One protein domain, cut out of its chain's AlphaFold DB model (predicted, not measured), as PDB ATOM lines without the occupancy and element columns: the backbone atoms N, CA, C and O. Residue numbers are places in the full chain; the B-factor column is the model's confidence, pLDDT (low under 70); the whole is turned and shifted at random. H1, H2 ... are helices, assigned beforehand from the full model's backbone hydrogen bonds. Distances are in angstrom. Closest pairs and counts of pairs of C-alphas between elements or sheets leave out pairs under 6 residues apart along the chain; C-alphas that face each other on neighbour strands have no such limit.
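This is residues 2 to 104 of the 341 residues of the protein "Cytochrom_c3_2 domain-containing protein" of Gammaproteobacteria bacterium (UniProt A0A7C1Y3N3). There is little regular structure: the model is mostly long loops round three very short helices, with H2 near the middle and residues 2 to 15 trailing off towards one end of the longest axis. The 103 printed residues hold H1, H2 and H3 in that order and no named strand; the class is all helix, with 12 residues in named elements. It is only just loose, close to compact, with a radius of gyration of the C-alphas of 15.5 A and spans of 50 by 35 by 24 A.

H1, residues 16 to 19, begins at C-alpha 16 (9.348, 24.922, 50.362) and measures 5.9 A. H2, residues 44 to 47, measures 5.2 A. H3, residues 101 to 104, measures 5.9 A and ends at C-alpha 104 (26.105, 37.208, 55.149).

H1 is apart from H2 and H3. H2 and H3 only just touch, with 3 pairs of C-alphas within 8 A; the closest C-alphas, of Glu 44 and Cys 101, are 5.8 A apart. Residues 72 to 73 pair with 97 to 98, antiparallel. The three helices are too short for an O i to N i+4 pair; the one O i to N i+3 pair is within hydrogen-bond range in H2 and H3, not in H1.

The C-alphas farthest apart, of Val 3 and Val 77, are 51.2 A apart. The printed part has no cut. Both links are long, 24 and 53 residues. Mean pLDDT of the printed part is 78.2; residues 2 to 14 and 34 to 40 are under 70.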
ATOM      1  N   LYS A   2       3.791  20.841  18.982       33.47
ATOM      2  CA  LYS A   2       4.120  21.540  20.227       33.47
ATOM      3  C   LYS A   2       3.056  22.619  20.398       33.47
ATOM      4  O   LYS A   2       2.866  23.408  19.477       33.47
ATOM      5  N   VAL A   3       2.338  22.580  21.510       31.00
ATOM      6  CA  VAL A   3       1.448  23.663  21.914       31.00
ATOM      7  C   VAL A   3       2.215  24.434  22.973       31.00
ATOM      8  O   VAL A   3       2.544  23.877  24.019       31.00
ATOM      9  N   ASP A   4       2.570  25.670  22.638       32.59
ATOM     10  CA  ASP A   4       3.043  26.659  23.595       32.59
ATOM     11  C   ASP A   4       1.979  26.849  24.674       32.59
ATOM     12  O   ASP A   4       0.819  27.130  24.367       32.59
ATOM     13  N   LEU A   5       2.381  26.718  25.937       30.70
ATOM     14  CA  LEU A   5       1.623  27.270  27.047       30.70
ATOM     15  C   LEU A   5       2.450  28.416  27.642       30.70
ATOM     16  O   LEU A   5       3.562  28.168  28.115       30.70
ATOM     17  N   PRO A   6       1.954  29.665  27.581       35.41
ATOM     18  CA  PRO A   6       2.601  30.798  28.223       35.41
ATOM     19  C   PRO A   6       2.712  30.528  29.726       35.41
ATOM     20  O   PRO A   6       1.749  30.103  30.365       35.41
ATOM     21  N   GLY A   7       3.918  30.737  30.260       34.97
ATOM     22  CA  GLY A   7       4.256  30.506  31.659       34.97
ATOM     23  C   GLY A   7       3.280  31.222  32.586       34.97
ATOM     24  O   GLY A   7       3.094  32.435  32.519       34.97
ATOM     25  N   THR A   8       2.630  30.438  33.432       40.00
ATOM     26  CA  THR A   8       1.625  30.871  34.391       40.00
ATOM     27  C   THR A   8       2.240  31.776  35.456       40.00
ATOM     28  O   THR A   8       2.881  31.310  36.398       40.00
ATOM     29  N   HIS A   9       1.962  33.073  35.365       47.22
ATOM     30  CA  HIS A   9       1.832  33.910  36.552       47.22
ATOM     31  C   HIS A   9       0.604  33.408  37.330       47.22
ATOM     32  O   HIS A   9      -0.520  33.717  36.942       47.22
ATOM     33  N   GLY A  10       0.785  32.596  38.380       45.19
ATOM     34  CA  GLY A  10      -0.328  32.307  39.298       45.19
ATOM     35  C   GLY A  10      -0.361  30.979  40.055       45.19
ATOM     36  O   GLY A  10      -1.247  30.831  40.889       45.19
ATOM     37  N   GLU A  11       0.546  30.022  39.838       48.34
ATOM     38  CA  GLU A  11       0.555  28.814  40.683       48.34
ATOM     39  C   GLU A  11       1.345  29.048  41.978       48.34
ATOM     40  O   GLU A  11       2.500  29.491  41.965       48.34
ATOM     41  N   ALA A  12       0.697  28.761  43.113       54.56
ATOM     42  CA  ALA A  12       1.343  28.742  44.418       54.56
ATOM     43  C   ALA A  12       2.502  27.726  44.399       54.56
ATOM     44  O   ALA A  12       2.351  26.637  43.835       54.56
ATOM     45  N   PRO A  13       3.668  28.055  44.979       60.41
ATOM     46  CA  PRO A  13       4.818  27.161  44.969       60.41
ATOM     47  C   PRO A  13       4.466  25.814  45.613       60.41
ATOM     48  O   PRO A  13       4.005  25.736  46.747       60.41
ATOM     49  N   SER A  14       4.707  24.729  44.875       63.84
ATOM     50  CA  SER A  14       4.322  23.360  45.253       63.84
ATOM     51  C   SER A  14       5.204  22.729  46.341       63.84
ATOM     52  O   SER A  14       5.001  21.576  46.715       63.84
ATOM     53  N   SER A  15       6.213  23.453  46.837       78.69
ATOM     54  CA  SER A  15       7.156  22.994  47.863       78.69
ATOM     55  C   SER A  15       7.878  24.172  48.518       78.69
ATOM     56  O   SER A  15       7.962  25.248  47.929       78.69
ATOM     57  N   ALA A  16       8.483  23.944  49.691       81.31
ATOM     58  CA  ALA A  16       9.348  24.922  50.362       81.31
ATOM     59  C   ALA A  16      10.478  25.441  49.445       81.31
ATOM     60  O   ALA A  16      10.806  26.622  49.458       81.31
ATOM     61  N   CYS A  17      11.019  24.582  48.576       85.75
ATOM     62  CA  CYS A  17      12.046  24.960  47.605       85.75
ATOM     63  C   CYS A  17      11.490  25.846  46.476       85.75
ATOM     64  O   CYS A  17      12.208  26.694  45.950       85.75
ATOM     65  N   GLY A  18      10.218  25.655  46.108       86.12
ATOM     66  CA  GLY A  18       9.549  26.357  45.008       86.12
ATOM     67  C   GLY A  18       9.294  27.845  45.260       86.12
ATOM     68  O   GLY A  18       9.020  28.581  44.312       86.12
ATOM     69  N   TYR A  19       9.399  28.296  46.515       82.06
ATOM     70  CA  TYR A  19       9.333  29.720  46.863       82.06
ATOM     71  C   TYR A  19      10.541  30.491  46.317       82.06
ATOM     72  O   TYR A  19      10.394  31.626  45.875       82.06
ATOM     73  N   CYS A  20      11.716  29.854  46.273       84.56
ATOM     74  CA  CYS A  20      12.954  30.474  45.792       84.56
ATOM     75  C   CYS A  20      13.386  29.954  44.413       84.56
ATOM     76  O   CYS A  20      14.039  30.678  43.658       84.56
ATOM     77  N   HIS A  21      13.043  28.704  44.078       87.12
ATOM     78  CA  HIS A  21      13.537  28.020  42.886       87.12
ATOM     79  C   HIS A  21      12.437  27.680  41.873       87.12
ATOM     80  O   HIS A  21      11.414  27.089  42.208       87.12
ATOM     81  N   GLN A  22      12.707  27.975  40.602       86.38
ATOM     82  CA  GLN A  22      11.915  27.625  39.432       86.38
ATOM     83  C   GLN A  22      12.646  26.520  38.634       86.38
ATOM     84  O   GLN A  22      13.647  26.798  37.973       86.38
ATOM     85  N   PRO A  23      12.169  25.260  38.642       83.44
ATOM     86  CA  PRO A  23      12.860  24.152  37.969       83.44
ATOM     87  C   PRO A  23      12.981  24.289  36.443       83.44
ATOM     88  O   PRO A  23      13.886  23.715  35.839       83.44
ATOM     89  N   HIS A  24      12.080  25.043  35.807       82.25
ATOM     90  CA  HIS A  24      12.046  25.244  34.359       82.25
ATOM     91  C   HIS A  24      11.947  26.723  34.008       82.25
ATOM     92  O   HIS A  24      11.130  27.435  34.586       82.25
ATOM     93  N   ASN A  25      12.734  27.157  33.016       78.25
ATOM     94  CA  ASN A  25      12.778  28.542  32.533       78.25
ATOM     95  C   ASN A  25      13.076  29.567  33.644       78.25
ATOM     96  O   ASN A  25      12.495  30.647  33.666       78.25
ATOM     97  N   ALA A  26      13.972  29.227  34.576       79.44
ATOM     98  CA  ALA A  26      14.458  30.178  35.570       79.44
ATOM     99  C   ALA A  26      15.158  31.366  34.895       79.44
ATOM    100  O   ALA A  26      15.983  31.181  33.999       79.44
ATOM    101  N   ALA A  27      14.856  32.576  35.362       70.75
ATOM    102  CA  ALA A  27      15.398  33.811  34.801       70.75
ATOM    103  C   ALA A  27      16.832  34.115  35.267       70.75
ATOM    104  O   ALA A  27      17.522  34.941  34.671       70.75
ATOM    105  N   ARG A  28      17.289  33.467  36.347       73.19
ATOM    106  CA  ARG A  28      18.585  33.721  36.990       73.19
ATOM    107  C   ARG A  28      19.332  32.417  37.323       73.19
ATOM    108  O   ARG A  28      18.724  31.342  37.321       73.19
ATOM    109  N   PRO A  29      20.656  32.483  37.587       76.12
ATOM    110  CA  PRO A  29      21.465  31.331  37.987       76.12
ATOM    111  C   PRO A  29      20.875  30.575  39.179       76.12
ATOM    112  O   PRO A  29      20.036  31.096  39.906       76.12
ATOM    113  N   VAL A  30      21.330  29.332  39.379       78.94
ATOM    114  CA  VAL A  30      20.885  28.439  40.471       78.94
ATOM    115  C   VAL A  30      19.358  28.286  40.576       78.94
ATOM    116  O   VAL A  30      18.810  28.071  41.654       78.94
ATOM    117  N   LEU A  31      18.680  28.331  39.423       86.56
ATOM    118  CA  LEU A  31      17.237  28.136  39.274       86.56
ATOM    119  C   LEU A  31      16.391  29.190  39.987       86.56
ATOM    120  O   LEU A  31      15.273  28.891  40.377       86.56
ATOM    121  N   TRP A  32      16.895  30.398  40.207       80.06
ATOM    122  CA  TRP A  32      16.103  31.418  40.885       80.06
ATOM    123  C   TRP A  32      14.850  31.808  40.111       80.06
ATOM    124  O   TRP A  32      14.875  32.007  38.892       80.06
ATOM    125  N   ARG A  33      13.748  31.891  40.857       74.44
ATOM    126  CA  ARG A  33      12.456  32.343  40.353       74.44
ATOM    127  C   ARG A  33      12.543  33.810  39.912       74.44
ATOM    128  O   ARG A  33      13.361  34.575  40.417       74.44
ATOM    129  N   ASP A  34      11.739  34.153  38.910       67.38
ATOM    130  CA  ASP A  34      11.832  35.416  38.176       67.38
ATOM    131  C   ASP A  34      11.651  36.661  39.067       67.38
ATOM    132  O   ASP A  34      10.911  36.623  40.054       67.38
ATOM    133  N   THR A  35      12.315  37.764  38.714       61.41
ATOM    134  CA  THR A  35      12.313  39.039  39.456       61.41
ATOM    135  C   THR A  35      12.086  40.213  38.498       61.41
ATOM    136  O   THR A  35      12.794  40.276  37.491       61.41
ATOM    137  N   PRO A  36      11.216  41.191  38.817       56.44
ATOM    138  CA  PRO A  36      11.203  42.475  38.113       56.44
ATOM    139  C   PRO A  36      12.593  43.133  38.116       56.44
ATOM    140  O   PRO A  36      13.381  42.921  39.042       56.44
ATOM    141  N   GLU A  37      12.890  43.955  37.105       53.62
ATOM    142  CA  GLU A  37      14.053  44.851  37.128       53.62
ATOM    143  C   GLU A  37      13.847  45.934  38.199       53.62
ATOM    144  O   GLU A  37      13.347  47.024  37.927       53.62
ATOM    145  N   GLU A  38      14.220  45.633  39.439       54.78
ATOM    146  CA  GLU A  38      14.405  46.645  40.479       54.78
ATOM    147  C   GLU A  38      15.880  47.044  40.591       54.78
ATOM    148  O   GLU A  38      16.797  46.276  40.287       54.78
ATOM    149  N   GLN A  39      16.111  48.270  41.058       58.69
ATOM    150  CA  GLN A  39      17.441  48.760  41.408       58.69
ATOM    151  C   GLN A  39      17.965  47.978  42.625       58.69
ATOM    152  O   GLN A  39      17.342  48.010  43.682       58.69
ATOM    153  N   GLY A  40      19.100  47.286  42.495       66.38
ATOM    154  CA  GLY A  40      19.701  46.531  43.600       66.38
ATOM    155  C   GLY A  40      20.693  45.459  43.147       66.38
ATOM    156  O   GLY A  40      20.926  45.267  41.950       66.38
ATOM    157  N   GLY A  41      21.303  44.772  44.113       74.38
ATOM    158  CA  GLY A  41      22.117  43.585  43.847       74.38
ATOM    159  C   GLY A  41      21.272  42.412  43.323       74.38
ATOM    160  O   GLY A  41      20.080  42.318  43.625       74.38
ATOM    161  N   PRO A  42      21.843  41.495  42.523       79.50
ATOM    162  CA  PRO A  42      21.069  40.405  41.941       79.50
ATOM    163  C   PRO A  42      20.508  39.418  42.979       79.50
ATOM    164  O   PRO A  42      19.504  38.765  42.692       79.50
ATOM    165  N   ILE A  43      21.121  39.291  44.163       86.50
ATOM    166  CA  ILE A  43      20.580  38.465  45.256       86.50
ATOM    167  C   ILE A  43      19.523  39.257  46.033       86.50
ATOM    168  O   ILE A  43      18.459  38.727  46.345       86.50
ATOM    169  N   GLU A  44      19.791  40.536  46.297       87.06
ATOM    170  CA  GLU A  44      18.889  41.459  46.988       87.06
ATOM    171  C   GLU A  44      17.494  41.501  46.354       87.06
ATOM    172  O   GLU A  44      16.503  41.412  47.083       87.06
ATOM    173  N   THR A  45      17.400  41.568  45.018       84.69
ATOM    174  CA  THR A  45      16.102  41.599  44.318       84.69
ATOM    175  C   THR A  45      15.234  40.384  44.651       84.69
ATOM    176  O   THR A  45      14.020  40.517  44.766       84.69
ATOM    177  N   LEU A  46      15.837  39.201  44.822       85.12
ATOM    178  CA  LEU A  46      15.104  37.985  45.178       85.12
ATOM    179  C   LEU A  46      14.561  38.078  46.608       85.12
ATOM    180  O   LEU A  46      13.382  37.829  46.843       85.12
ATOM    181  N   CYS A  47      15.402  38.479  47.564       88.00
ATOM    182  CA  CYS A  47      15.008  38.582  48.970       88.00
ATOM    183  C   CYS A  47      13.887  39.618  49.173       88.00
ATOM    184  O   CYS A  47      12.919  39.358  49.891       88.00
ATOM    185  N   ARG A  48      13.983  40.773  48.499       87.81
ATOM    186  CA  ARG A  48      13.004  41.870  48.588       87.81
ATOM    187  C   ARG A  48      11.641  41.546  47.968       87.81
ATOM    188  O   ARG A  48      10.706  42.320  48.153       87.81
ATOM    189  N   GLN A  49      11.476  40.407  47.290       84.38
ATOM    190  CA  GLN A  49      10.148  39.976  46.838       84.38
ATOM    191  C   GLN A  49       9.191  39.731  48.006       84.38
ATOM    192  O   GLN A  49       8.015  40.090  47.930       84.38
ATOM    193  N   CYS A  50       9.720  39.156  49.086       87.31
ATOM    194  CA  CYS A  50       8.962  38.864  50.297       87.31
ATOM    195  C   CYS A  50       9.340  39.824  51.431       87.31
ATOM    196  O   CYS A  50       8.454  40.296  52.140       87.31
ATOM    197  N   HIS A  51      10.629  40.162  51.574       89.12
ATOM    198  CA  HIS A  51      11.158  41.046  52.623       89.12
ATOM    199  C   HIS A  51      11.040  42.527  52.246       89.12
ATOM    200  O   HIS A  51      12.035  43.245  52.125       89.12
ATOM    201  N   ARG A  52       9.806  42.982  52.042       88.69
ATOM    202  CA  ARG A  52       9.465  44.383  51.774       88.69
ATOM    203  C   ARG A  52       8.175  44.756  52.486       88.69
ATOM    204  O   ARG A  52       7.410  43.881  52.885       88.69
ATOM    205  N   GLU A  53       7.904  46.051  52.582       88.25
ATOM    206  CA  GLU A  53       6.613  46.540  53.061       88.25
ATOM    207  C   GLU A  53       5.465  45.938  52.228       88.25
ATOM    208  O   GLU A  53       5.506  45.931  50.996       88.25
ATOM    209  N   GLY A  54       4.472  45.356  52.907       87.69
ATOM    210  CA  GLY A  54       3.346  44.657  52.277       87.69
ATOM    211  C   GLY A  54       3.679  43.312  51.609       87.69
ATOM    212  O   GLY A  54       2.798  42.716  50.995       87.69
ATOM    213  N   GLY A  55       4.925  42.831  51.693       87.75
ATOM    214  CA  GLY A  55       5.322  41.495  51.243       87.75
ATOM    215  C   GLY A  55       4.991  40.395  52.260       87.75
ATOM    216  O   GLY A  55       4.680  40.667  53.416       87.75
ATOM    217  N   GLU A  56       5.099  39.133  51.838       88.31
ATOM    218  CA  GLU A  56       4.792  37.963  52.685       88.31
ATOM    219  C   GLU A  56       5.689  37.851  53.930       88.31
ATOM    220  O   GLU A  56       5.292  37.242  54.918       88.31
ATOM    221  N   ALA A  57       6.881  38.455  53.897       87.88
ATOM    222  CA  ALA A  57       7.841  38.487  55.001       87.88
ATOM    223  C   ALA A  57       8.107  39.928  55.479       87.88
ATOM    224  O   ALA A  57       9.234  40.273  55.847       87.88
ATOM    225  N   ALA A  58       7.080  40.788  55.445       89.50
ATOM    226  CA  ALA A  58       7.192  42.206  55.792       89.50
ATOM    227  C   ALA A  58       7.729  42.456  57.214       89.50
ATOM    228  O   ALA A  58       8.462  43.420  57.422       89.50
ATOM    229  N   GLU A  59       7.431  41.573  58.171       87.38
ATOM    230  CA  GLU A  59       7.919  41.670  59.560       87.38
ATOM    231  C   GLU A  59       9.451  41.569  59.664       87.38
ATOM    232  O   GLU A  59      10.058  42.097  60.593       87.38
ATOM    233  N   HIS A  60      10.093  40.964  58.663       87.50
ATOM    234  CA  HIS A  60      11.545  40.833  58.562       87.50
ATOM    235  C   HIS A  60      12.129  41.690  57.432       87.50
ATOM    236  O   HIS A  60      13.228  41.413  56.941       87.50
ATOM    237  N   ALA A  61      11.396  42.701  56.962       88.38
ATOM    238  CA  ALA A  61      11.911  43.642  55.981       88.38
ATOM    239  C   ALA A  61      12.956  44.577  56.613       88.38
ATOM    240  O   ALA A  61      12.830  45.037  57.752       88.38
ATOM    241  N   VAL A  62      13.987  44.916  55.838       85.31
ATOM    242  CA  VAL A  62      14.911  46.002  56.190       85.31
ATOM    243  C   VAL A  62      14.249  47.314  55.766       85.31
ATOM    244  O   VAL A  62      14.422  47.769  54.638       85.31
ATOM    245  N   ALA A  63      13.418  47.870  56.648       70.94
ATOM    246  CA  ALA A  63      12.613  49.066  56.388       70.94
ATOM    247  C   ALA A  63      13.357  50.385  56.671       70.94
ATOM    248  O   ALA A  63      12.918  51.447  56.234       70.94
ATOM    249  N   GLY A  64      14.470  50.333  57.411       73.31
ATOM    250  CA  GLY A  64      15.256  51.503  57.802       73.31
ATOM    251  C   GLY A  64      16.669  51.530  57.222       73.31
ATOM    252  O   GLY A  64      16.962  51.006  56.150       73.31
ATOM    253  N   HIS A  65      17.575  52.148  57.971       85.62
ATOM    254  CA  HIS A  65      18.985  52.238  57.616       85.62
ATOM    255  C   HIS A  65      19.666  50.868  57.689       85.62
ATOM    256  O   HIS A  65      19.598  50.189  58.718       85.62
ATOM    257  N   GLY A  66      20.342  50.470  56.611       87.62
ATOM    258  CA  GLY A  66      20.950  49.150  56.485       87.62
ATOM    259  C   GLY A  66      22.381  49.190  55.966       87.62
ATOM    260  O   GLY A  66      22.828  50.167  55.360       87.62
ATOM    261  N   HIS A  67      23.110  48.103  56.204       92.12
ATOM    262  CA  HIS A  67      24.461  47.928  55.700       92.12
ATOM    263  C   HIS A  67      24.473  48.015  54.166       92.12
ATOM    264  O   HIS A  67      23.641  47.383  53.514       92.12
ATOM    265  N   PRO A  68      25.420  48.754  53.558       89.06
ATOM    266  CA  PRO A  68      25.428  48.958  52.117       89.06
ATOM    267  C   PRO A  68      25.583  47.635  51.357       89.06
ATOM    268  O   PRO A  68      26.513  46.867  51.621       89.06
ATOM    269  N   LEU A  69      24.703  47.420  50.378       89.38
ATOM    270  CA  LEU A  69      24.741  46.318  49.413       89.38
ATOM    271  C   LEU A  69      25.191  46.826  48.031       89.38
ATOM    272  O   LEU A  69      25.396  48.025  47.824       89.38
ATOM    273  N   GLY A  70      25.450  45.908  47.096       88.19
ATOM    274  CA  GLY A  70      25.865  46.233  45.725       88.19
ATOM    275  C   GLY A  70      27.272  46.840  45.616       88.19
ATOM    276  O   GLY A  70      27.668  47.346  44.565       88.19
ATOM    277  N   ARG A  71      28.063  46.814  46.695       89.00
ATOM    278  CA  ARG A  71      29.438  47.330  46.701       89.00
ATOM    279  C   ARG A  71      30.405  46.284  46.159       89.00
ATOM    280  O   ARG A  71      30.424  45.149  46.622       89.00
ATOM    281  N   MET A  72      31.249  46.687  45.211       90.88
ATOM    282  CA  MET A  72      32.305  45.833  44.665       90.88
ATOM    283  C   MET A  72      33.479  45.728  45.641       90.88
ATOM    284  O   MET A  72      34.239  46.684  45.802       90.88
ATOM    285  N   LEU A  73      33.666  44.551  46.231       90.31
ATOM    286  CA  LEU A  73      34.758  44.239  47.148       90.31
ATOM    287  C   LEU A  73      35.841  43.407  46.459       90.31
ATOM    288  O   LEU A  73      35.555  42.603  45.572       90.31
ATOM    289  N   ASP A  74      37.093  43.590  46.878       87.50
ATOM    290  CA  ASP A  74      38.184  42.679  46.525       87.50
ATOM    291  C   ASP A  74      37.959  41.319  47.214       87.50
ATOM    292  O   ASP A  74      37.726  41.255  48.420       87.50
ATOM    293  N   GLY A  75      38.077  40.220  46.469       78.50
ATOM    294  CA  GLY A  75      37.932  38.858  46.993       78.50
ATOM    295  C   GLY A  75      39.002  38.433  48.012       78.50
ATOM    296  O   GLY A  75      39.014  37.287  48.456       78.50
ATOM    297  N   ARG A  76      39.948  39.319  48.346       79.00
ATOM    298  CA  ARG A  76      40.953  39.131  49.406       79.00
ATOM    299  C   ARG A  76      40.510  39.672  50.770       79.00
ATOM    300  O   ARG A  76      41.182  39.398  51.767       79.00
ATOM    301  N   VAL A  77      39.439  40.473  50.835       79.38
ATOM    302  CA  VAL A  77      39.006  41.138  52.083       79.38
ATOM    303  C   VAL A  77      37.820  40.466  52.777       79.38
ATOM    304  O   VAL A  77      37.609  40.713  53.955       79.38
ATOM    305  N   ASN A  78      37.091  39.601  52.076       78.56
ATOM    306  CA  ASN A  78      35.855  38.936  52.509       78.56
ATOM    307  C   ASN A  78      36.067  37.587  53.219       78.56
ATOM    308  O   ASN A  78      35.093  36.976  53.659       78.56
ATOM    309  N   GLY A  79      37.311  37.100  53.321       84.25
ATOM    310  CA  GLY A  79      37.600  35.784  53.896       84.25
ATOM    311  C   GLY A  79      36.718  34.689  53.268       84.25
ATOM    312  O   GLY A  79      36.544  34.685  52.052       84.25
ATOM    313  N   PRO A  80      36.108  33.785  54.061       86.94
ATOM    314  CA  PRO A  80      35.315  32.675  53.524       86.94
ATOM    315  C   PRO A  80      33.935  33.086  52.973       86.94
ATOM    316  O   PRO A  80      33.246  32.246  52.385       86.94
ATOM    317  N   LEU A  81      33.497  34.335  53.170       92.69
ATOM    318  CA  LEU A  81      32.161  34.783  52.771       92.69
ATOM    319  C   LEU A  81      32.067  34.928  51.244       92.69
ATOM    320  O   LEU A  81      33.001  35.428  50.626       92.69
ATOM    321  N   PRO A  82      30.973  34.515  50.590       92.44
ATOM    322  CA  PRO A  82      30.862  34.622  49.140       92.44
ATOM    323  C   PRO A  82      30.622  36.055  48.657       92.44
ATOM    324  O   PRO A  82      29.916  36.830  49.294       92.44
ATOM    325  N   LEU A  83      31.148  36.369  47.475       93.25
ATOM    326  CA  LEU A  83      30.758  37.538  46.683       93.25
ATOM    327  C   LEU A  83      30.058  37.074  45.404       93.25
ATOM    328  O   LEU A  83      30.197  35.912  45.008       93.25
ATOM    329  N   TYR A  84      29.348  37.985  44.747       91.31
ATOM    330  CA  TYR A  84      28.504  37.664  43.596       91.31
ATOM    331  C   TYR A  84      28.866  38.508  42.374       91.31
ATOM    332  O   TYR A  84      29.357  39.628  42.505       91.31
ATOM    333  N   ASN A  85      28.672  37.980  41.168       89.00
ATOM    334  CA  ASN A  85      28.714  38.820  39.969       89.00
ATOM    335  C   ASN A  85      27.371  39.532  39.757       89.00
ATOM    336  O   ASN A  85      26.417  39.304  40.494       89.00
ATOM    337  N   THR A  86      27.287  40.385  38.737       85.94
ATOM    338  CA  THR A  86      26.059  41.118  38.386       85.94
ATOM    339  C   THR A  86      24.907  40.213  37.944       85.94
ATOM    340  O   THR A  86      23.763  40.643  37.989       85.94
ATOM    341  N   GLY A  87      25.189  38.969  37.545       82.31
ATOM    342  CA  GLY A  87      24.178  37.961  37.222       82.31
ATOM    343  C   GLY A  87      23.670  37.175  38.433       82.31
ATOM    344  O   GLY A  87      22.775  36.355  38.279       82.31
ATOM    345  N   GLY A  88      24.226  37.394  39.629       84.81
ATOM    346  CA  GLY A  88      23.866  36.657  40.843       84.81
ATOM    347  C   GLY A  88      24.627  35.346  41.040       84.81
ATOM    348  O   GLY A  88      24.357  34.605  41.984       84.81
ATOM    349  N   GLU A  89      25.615  35.046  40.197       87.81
ATOM    350  CA  GLU A  89      26.444  33.859  40.374       87.81
ATOM    351  C   GLU A  89      27.434  34.069  41.515       87.81
ATOM    352  O   GLU A  89      28.157  35.071  41.573       87.81
ATOM    353  N   ARG A  90      27.512  33.074  42.401       89.81
ATOM    354  CA  ARG A  90      28.534  33.021  43.443       89.81
ATOM    355  C   ARG A  90      29.914  32.920  42.799       89.81
ATOM    356  O   ARG A  90      30.204  31.981  42.058       89.81
ATOM    357  N   LEU A  91      30.798  33.848  43.139       88.62
ATOM    358  CA  LEU A  91      32.169  33.854  42.650       88.62
ATOM    359  C   LEU A  91      33.076  32.937  43.477       88.62
ATOM    360  O   LEU A  91      32.912  32.764  44.686       88.62
ATOM    361  N   THR A  92      34.084  32.373  42.810       76.69
ATOM    362  CA  THR A  92      35.174  31.641  43.467       76.69
ATOM    363  C   THR A  92      35.980  32.576  44.368       76.69
ATOM    364  O   THR A  92      36.196  33.740  44.020       76.69
ATOM    365  N   HIS A  93      36.485  32.052  45.485       75.62
ATOM    366  CA  HIS A  93      37.275  32.807  46.460       75.62
ATOM    367  C   HIS A  93      38.436  33.583  45.805       75.62
ATOM    368  O   HIS A  93      39.079  33.087  44.877       75.62
ATOM    369  N   GLY A  94      38.711  34.804  46.275       75.94
ATOM    370  CA  GLY A  94      39.779  35.657  45.737       75.94
ATOM    371  C   GLY A  94      39.391  36.537  44.543       75.94
ATOM    372  O   GLY A  94      40.177  37.409  44.171       75.94
ATOM    373  N   LYS A  95      38.202  36.362  43.949       85.69
ATOM    374  CA  LYS A  95      37.707  37.236  42.871       85.69
ATOM    375  C   LYS A  95      36.962  38.447  43.421       85.69
ATOM    376  O   LYS A  95      36.227  38.344  44.397       85.69
ATOM    377  N   ARG A  96      37.125  39.586  42.745       90.81
ATOM    378  CA  ARG A  96      36.358  40.805  43.020       90.81
ATOM    379  C   ARG A  96      34.880  40.573  42.693       90.81
ATOM    380  O   ARG A  96      34.587  40.059  41.616       90.81
ATOM    381  N   GLY A  97      33.975  40.984  43.576       92.25
ATOM    382  CA  GLY A  97      32.534  40.789  43.397       92.25
ATOM    383  C   GLY A  97      31.680  41.696  44.271       92.25
ATOM    384  O   GLY A  97      32.195  42.418  45.124       92.25
ATOM    385  N   LEU A  98      30.374  41.653  44.039       92.44
ATOM    386  CA  LEU A  98      29.357  42.381  44.781       92.44
ATOM    387  C   LEU A  98      29.144  41.750  46.159       92.44
ATOM    388  O   LEU A  98      28.991  40.530  46.282       92.44
ATOM    389  N   LEU A  99      29.125  42.608  47.176       92.88
ATOM    390  CA  LEU A  99      28.537  42.329  48.479       92.88
ATOM    391  C   LEU A  99      27.011  42.364  48.350       92.88
ATOM    392  O   LEU A  99      26.464  43.362  47.881       92.88
ATOM    393  N   ASP A 100      26.343  41.303  48.785       92.38
ATOM    394  CA  ASP A 100      24.888  41.168  48.684       92.38
ATOM    395  C   ASP A 100      24.330  40.402  49.906       92.38
ATOM    396  O   ASP A 100      25.109  39.901  50.721       92.38
ATOM    397  N   CYS A 101      23.006  40.272  50.053       92.38
ATOM    398  CA  CYS A 101      22.360  39.592  51.191       92.38
ATOM    399  C   CYS A 101      22.942  38.188  51.427       92.38
ATOM    400  O   CYS A 101      23.274  37.812  52.555       92.38
ATOM    401  N   GLY A 102      23.157  37.440  50.336       92.62
ATOM    402  CA  GLY A 102      23.732  36.093  50.355       92.62
ATOM    403  C   GLY A 102      25.194  36.021  50.824       92.62
ATOM    404  O   GLY A 102      25.701  34.931  51.105       92.62
ATOM    405  N   THR A 103      25.893  37.157  50.933       94.50
ATOM    406  CA  THR A 103      27.253  37.206  51.487       94.50
ATOM    407  C   THR A 103      27.239  36.917  52.979       94.50
ATOM    408  O   THR A 103      28.115  36.200  53.453       94.50
ATOM    409  N   CYS A 104      26.248  37.431  53.709       94.62
ATOM    410  CA  CYS A 104      26.105  37.208  55.149       94.62
ATOM    411  C   CYS A 104      25.144  36.055  55.451       94.62
ATOM    412  O   CYS A 104      25.419  35.264  56.354       94.62
TER     413      CYS A 104